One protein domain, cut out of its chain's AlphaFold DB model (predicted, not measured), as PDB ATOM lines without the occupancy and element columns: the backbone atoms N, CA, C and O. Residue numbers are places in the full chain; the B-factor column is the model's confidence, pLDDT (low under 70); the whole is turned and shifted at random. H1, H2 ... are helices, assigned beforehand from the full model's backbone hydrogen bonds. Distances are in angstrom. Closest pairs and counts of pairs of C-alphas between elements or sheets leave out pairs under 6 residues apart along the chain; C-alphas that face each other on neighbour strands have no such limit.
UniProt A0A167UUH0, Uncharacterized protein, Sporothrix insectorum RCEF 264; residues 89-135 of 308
ATOM      1  N   SER A  89      38.617 -29.386  -8.358       87.94
ATOM      2  CA  SER A  89      38.245 -27.985  -8.600       87.94
ATOM      3  C   SER A  89      39.463 -27.089  -8.871       87.94
ATOM      4  O   SER A  89      39.451 -26.295  -9.815       87.94
ATOM      5  N   ALA A  90      40.556 -27.271  -8.122       82.44
ATOM      6  CA  ALA A  90      41.796 -26.528  -8.313       82.44
ATOM      7  C   ALA A  90      42.480 -26.894  -9.639       82.44
ATOM      8  O   ALA A  90      43.007 -26.017 -10.328       82.44
ATOM      9  N   LEU A  91      42.431 -28.174 -10.024       83.56
ATOM     10  CA  LEU A  91      42.944 -28.664 -11.301       83.56
ATOM     11  C   LEU A  91      42.197 -28.040 -12.478       83.56
ATOM     12  O   LEU A  91      42.835 -27.501 -13.382       83.56
ATOM     13  N   ILE A  92      40.860 -28.060 -12.444       88.69
ATOM     14  CA  ILE A  92      40.014 -27.454 -13.480       88.69
ATOM     15  C   ILE A  92      40.293 -25.954 -13.567       88.69
ATOM     16  O   ILE A  92      40.539 -25.436 -14.659       88.69
ATOM     17  N   TYR A  93      40.337 -25.259 -12.427       89.62
ATOM     18  CA  TYR A  93      40.624 -23.828 -12.383       89.62
ATOM     19  C   TYR A  93      41.985 -23.490 -13.011       89.62
ATOM     20  O   TYR A  93      42.076 -22.593 -13.854       89.62
ATOM     21  N   HIS A  94      43.041 -24.235 -12.669       84.06
ATOM     22  CA  HIS A  94      44.365 -24.031 -13.255       84.06
ATOM     23  C   HIS A  94      44.415 -24.377 -14.742       84.06
ATOM     24  O   HIS A  94      45.029 -23.633 -15.505       84.06
ATOM     25  N   HIS A  95      43.736 -25.438 -15.177       82.31
ATOM     26  CA  HIS A  95      43.666 -25.798 -16.591       82.31
ATOM     27  C   HIS A  95      42.987 -24.713 -17.426       82.31
ATOM     28  O   HIS A  95      43.496 -24.337 -18.485       82.31
ATOM     29  N   VAL A  96      41.858 -24.183 -16.950       88.69
ATOM     30  CA  VAL A  96      41.137 -23.096 -17.625       88.69
ATOM     31  C   VAL A  96      41.988 -21.829 -17.642       88.69
ATOM     32  O   VAL A  96      42.104 -21.178 -18.682       88.69
ATOM     33  N   LYS A  97      42.636 -21.497 -16.520       86.56
ATOM     34  CA  LYS A  97      43.520 -20.332 -16.422       86.56
ATOM     35  C   LYS A  97      44.717 -20.436 -17.368       86.56
ATOM     36  O   LYS A  97      45.020 -19.463 -18.054       86.56
ATOM     37  N   GLU A  98      45.372 -21.593 -17.454       83.12
ATOM     38  CA  GLU A  98      46.488 -21.786 -18.387       83.12
ATOM     39  C   GLU A  98      46.044 -21.730 -19.845       83.12
ATOM     40  O   GLU A  98      46.741 -21.117 -20.648       83.12
ATOM     41  N   ARG A  99      44.875 -22.279 -20.197       83.50
ATOM     42  CA  ARG A  99      44.334 -22.143 -21.560       83.50
ATOM     43  C   ARG A  99      44.088 -20.681 -21.931       83.50
ATOM     44  O   ARG A  99      44.455 -20.268 -23.028       83.50
ATOM     45  N   ARG A 100      43.537 -19.884 -21.009       87.31
ATOM     46  CA  ARG A 100      43.335 -18.439 -21.219       87.31
ATOM     47  C   ARG A 100      44.661 -17.694 -21.394       87.31
ATOM     48  O   ARG A 100      44.783 -16.870 -22.293       87.31
ATOM     49  N   LEU A 101      45.669 -18.008 -20.579       83.19
ATOM     50  CA  LEU A 101      46.990 -17.375 -20.675       83.19
ATOM     51  C   LEU A 101      47.772 -17.807 -21.924       83.19
ATOM     52  O   LEU A 101      48.477 -16.991 -22.511       83.19
ATOM     53  N   ALA A 102      47.641 -19.065 -22.351       82.50
ATOM     54  CA  ALA A 102      48.272 -19.568 -23.568       82.50
ATOM     55  C   ALA A 102      47.708 -18.882 -24.822       82.50
ATOM     56  O   ALA A 102      48.483 -18.506 -25.700       82.50
ATOM     57  N   ALA A 103      46.389 -18.652 -24.864       85.81
ATOM     58  CA  ALA A 103      45.737 -17.912 -25.943       85.81
ATOM     59  C   ALA A 103      46.200 -16.445 -26.018       85.81
ATOM     60  O   ALA A 103      46.382 -15.917 -27.108       85.81
ATOM     61  N   LEU A 104      46.444 -15.799 -24.870       89.06
ATOM     62  CA  LEU A 104      46.905 -14.407 -24.821       89.06
ATOM     63  C   LEU A 104      48.378 -14.233 -25.215       89.06
ATOM     64  O   LEU A 104      48.737 -13.229 -25.819       89.06
ATOM     65  N   HIS A 105      49.246 -15.184 -24.858       85.44
ATOM     66  CA  HIS A 105      50.696 -15.011 -24.998       85.44
ATOM     67  C   HIS A 105      51.339 -15.781 -26.160       85.44
ATOM     68  O   HIS A 105      52.561 -15.703 -26.292       85.44
ATOM     69  N   ASN A 106      50.586 -16.536 -26.974       85.56
ATOM     70  CA  ASN A 106      51.131 -17.390 -28.051       85.56
ATOM     71  C   ASN A 106      52.313 -18.278 -27.592       85.56
ATOM     72  O   ASN A 106      53.225 -18.598 -28.353       85.56
ATOM     73  N   ARG A 107      52.330 -18.671 -26.311       78.44
ATOM     74  CA  ARG A 107      53.374 -19.527 -25.730       78.44
ATOM     75  C   ARG A 107      52.835 -20.931 -25.514       78.44
ATOM     76  O   ARG A 107      51.703 -21.115 -25.076       78.44
ATOM     77  N   LYS A 108      53.686 -21.931 -25.766       75.88
ATOM     78  CA  LYS A 108      53.382 -23.338 -25.475       75.88
ATOM     79  C   LYS A 108      53.124 -23.508 -23.975       75.88
ATOM     80  O   LYS A 108      53.949 -23.105 -23.152       75.88
ATOM     81  N   ALA A 109      51.977 -24.091 -23.633       65.44
ATOM     82  CA  ALA A 109      51.585 -24.335 -22.250       65.44
ATOM     83  C   ALA A 109      52.620 -25.235 -21.554       65.44
ATOM     84  O   ALA A 109      52.937 -26.329 -22.023       65.44
ATOM     85  N   SER A 110      53.172 -24.758 -20.439       73.88
ATOM     86  CA  SER A 110      54.167 -25.491 -19.656       73.88
ATOM     87  C   SER A 110      53.464 -26.304 -18.574       73.88
ATOM     88  O   SER A 110      53.408 -25.914 -17.408       73.88
ATOM     89  N   THR A 111      52.988 -27.488 -18.957       76.44
ATOM     90  CA  THR A 111      52.346 -28.467 -18.059       76.44
ATOM     91  C   THR A 111      53.188 -28.798 -16.819       76.44
ATOM     92  O   THR A 111      52.653 -29.133 -15.763       76.44
ATOM     93  N   ARG A 112      54.514 -28.625 -16.903       78.94
ATOM     94  CA  ARG A 112      55.466 -28.827 -15.800       78.94
ATOM     95  C   ARG A 112      55.183 -27.956 -14.569       78.94
ATOM     96  O   ARG A 112      55.374 -28.431 -13.453       78.94
ATOM     97  N   ARG A 113      54.728 -26.705 -14.737       74.00
ATOM     98  CA  ARG A 113      54.401 -25.829 -13.591       74.00
ATOM     99  C   ARG A 113      53.096 -26.226 -12.918       74.00
ATOM    100  O   ARG A 113      53.024 -26.193 -11.692       74.00
ATOM    101  N   VAL A 114      52.103 -26.638 -13.704       71.56
ATOM    102  CA  VAL A 114      50.830 -27.154 -13.178       71.56
ATOM    103  C   VAL A 114      51.075 -28.408 -12.354       71.56
ATOM    104  O   VAL A 114      50.617 -28.484 -11.218       71.56
ATOM    105  N   LEU A 115      51.869 -29.342 -12.888       77.94
ATOM    106  CA  LEU A 115      52.194 -30.582 -12.193       77.94
ATOM    107  C   LEU A 115      52.914 -30.300 -10.869       77.94
ATOM    108  O   LEU A 115      52.530 -30.843  -9.845       77.94
ATOM    109  N   TRP A 116      53.890 -29.385 -10.856       80.88
ATOM    110  CA  TRP A 116      54.621 -29.038  -9.633       80.88
ATOM    111  C   TRP A 116      53.731 -28.400  -8.559       80.88
ATOM    112  O   TRP A 116      53.872 -28.696  -7.371       80.88
ATOM    113  N   ASN A 117      52.787 -27.546  -8.961       78.75
ATOM    114  CA  ASN A 117      51.818 -26.967  -8.032       78.75
ATOM    115  C   ASN A 117      50.841 -28.026  -7.502       78.75
ATOM    116  O   ASN A 117      50.556 -28.031  -6.307       78.75
ATOM    117  N   ALA A 118      50.403 -28.965  -8.344       75.69
ATOM    118  CA  ALA A 118      49.580 -30.094  -7.914       75.69
ATOM    119  C   ALA A 118      50.332 -31.007  -6.928       75.69
ATOM    120  O   ALA A 118      49.779 -31.383  -5.895       75.69
ATOM    121  N   THR A 119      51.616 -31.289  -7.175       79.62
ATOM    122  CA  THR A 119      52.460 -32.086  -6.270       79.62
ATOM    123  C   THR A 119      52.636 -31.415  -4.911       79.62
ATOM    124  O   THR A 119      52.632 -32.100  -3.892       79.62
ATOM    125  N   LYS A 120      52.737 -30.078  -4.852       81.12
ATOM    126  CA  LYS A 120      52.768 -29.355  -3.570       81.12
ATOM    127  C   LYS A 120      51.489 -29.575  -2.770       81.12
ATOM    128  O   LYS A 120      51.572 -29.858  -1.580       81.12
ATOM    129  N   VAL A 121      50.326 -29.487  -3.414       78.88
ATOM    130  CA  VAL A 121      49.036 -29.732  -2.749       78.88
ATOM    131  C   VAL A 121      48.949 -31.180  -2.256       78.88
ATOM    132  O   VAL A 121      48.566 -31.413  -1.112       78.88
ATOM    133  N   ALA A 122      49.396 -32.146  -3.064       79.56
ATOM    134  CA  ALA A 122      49.458 -33.553  -2.668       79.56
ATOM    135  C   ALA A 122      50.406 -33.799  -1.475       79.56
ATOM    136  O   ALA A 122      50.078 -34.567  -0.573       79.56
ATOM    137  N   LEU A 123      51.552 -33.110  -1.420       80.81
ATOM    138  CA  LEU A 123      52.486 -33.182  -0.290       80.81
ATOM    139  C   LEU A 123      51.905 -32.574   0.991       80.81
ATOM    140  O   LEU A 123      52.055 -33.166   2.060       80.81
ATOM    141  N   PHE A 124      51.202 -31.440   0.899       79.44
ATOM    142  CA  PHE A 124      50.477 -30.878   2.044       79.44
ATOM    143  C   PHE A 124      49.447 -31.872   2.585       79.44
ATOM    144  O   PHE A 124      49.335 -32.045   3.797       79.44
ATOM    145  N   LEU A 125      48.761 -32.592   1.698       73.12
ATOM    146  CA  LEU A 125      47.821 -33.635   2.087       73.12
ATOM    147  C   LEU A 125      48.476 -34.770   2.873       73.12
ATOM    148  O   LEU A 125      47.947 -35.228   3.885       73.12
ATOM    149  N   TRP A 126      49.654 -35.194   2.424       80.38
ATOM    150  CA  TRP A 126      50.428 -36.245   3.073       80.38
ATOM    151  C   TRP A 126      50.867 -35.844   4.487       80.38
ATOM    152  O   TRP A 126      50.804 -36.654   5.412       80.38
ATOM    153  N   ILE A 127      51.220 -34.568   4.680       78.56
ATOM    154  CA  ILE A 127      51.532 -34.003   6.000       78.56
ATOM    155  C   ILE A 127      50.303 -34.040   6.913       78.56
ATOM    156  O   ILE A 127      50.423 -34.466   8.060       78.56
ATOM    157  N   PHE A 128      49.116 -33.666   6.423       75.75
ATOM    158  CA  PHE A 128      47.881 -33.732   7.215       75.75
ATOM    159  C   PHE A 128      47.511 -35.168   7.612       75.75
ATOM    160  O   PHE A 128      47.119 -35.401   8.754       75.75
ATOM    161  N   ILE A 129      47.701 -36.143   6.718       76.38
ATOM    162  CA  ILE A 129      47.499 -37.570   7.021       76.38
ATOM    163  C   ILE A 129      48.489 -38.044   8.098       76.38
ATOM    164  O   ILE A 129      48.101 -38.751   9.033       76.38
ATOM    165  N   GLY A 130      49.756 -37.628   8.010       76.50
ATOM    166  CA  GLY A 130      50.775 -37.912   9.024       76.50
ATOM    167  C   GLY A 130      50.442 -37.290  10.384       76.50
ATOM    168  O   GLY A 130      50.551 -37.961  11.413       76.50
ATOM    169  N   LEU A 131      49.962 -36.042  10.392       74.06
ATOM    170  CA  LEU A 131      49.551 -35.343  11.608       74.06
ATOM    171  C   LEU A 131      48.327 -35.997  12.251       74.06
ATOM    172  O   LEU A 131      48.321 -36.201  13.460       74.06
ATOM    173  N   ALA A 132      47.329 -36.402  11.461       69.38
ATOM    174  CA  ALA A 132      46.157 -37.115  11.963       69.38
ATOM    175  C   ALA A 132      46.552 -38.438  12.642       69.38
ATOM    176  O   ALA A 132      46.068 -38.753  13.730       69.38
ATOM    177  N   LYS A 133      47.505 -39.180  12.064       72.50
ATOM    178  CA  LYS A 133      48.064 -40.391  12.685       72.50
ATOM    179  C   LYS A 133      48.806 -40.088  13.994       72.50
ATOM    180  O   LYS A 133      48.669 -40.838  14.957       72.50
ATOM    181  N   CYS A 134      49.555 -38.987  14.041       65.25
ATOM    182  CA  CYS A 134      50.312 -38.569  15.221       65.25
ATOM    183  C   CYS A 134      49.389 -38.088  16.363       65.25
ATOM    184  O   CYS A 134      49.567 -38.475  17.518       65.25
ATOM    185  N   CYS A 135      48.337 -37.330  16.044       63.41
ATOM    186  CA  CYS A 135      47.369 -36.820  17.017       63.41
ATOM    187  C   CYS A 135      46.420 -37.908  17.547       63.41
ATOM    188  O   CYS A 135      46.039 -37.869  18.716       63.41
TER     189      CYS A 135
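This is residues 89 to 135 of the 308 residues of an uncharacterized protein of Sporothrix insectorum RCEF 264 (UniProt A0A167UUH0). One long helix, H2, makes the longest axis, and a shorter helix, H1, runs the opposite way as the short arm of a lopsided, loosely spaced U, its earlier part, near His 94, beside the first part of H2, near Val 114, and its later part beside the link of residues 106 to 110. Residues 122 to 135 of H2 stick out beyond H1. The printed part has 47 residues with two named helices, H1 then H2, and no named strand; its class is all helix. It is extended, a rod of 49 by 18 by 8 A, with a radius of gyration of the C-alphas of 14.8 A.

H2, residues 111 to 135, measures 36.4 A from C-alpha 111 at (52.346, -28.467, -18.059) to C-alpha 135 at (47.369, -36.820, 17.017). H1, residues 89 to 105, measures 24.3 A and begins with C-alpha 89 at (38.245, -27.985, -8.600).

H2 and H1 are close but not clearly touching; their closest C-alphas, those of Val 114 and His 94, are 7.2 A apart. They run opposite ways at a shallow tilt of 21 degrees. In both helices every O i to N i+4 pair is within hydrogen-bond range.

The C-alphas farthest apart, those of Asn 106 and Cys 135, are 49.2 A apart. The printed part has no cut, and the link from H1 to H2 is tight. The pLDDT is under 70 at residues 109, 132, 134 and 135.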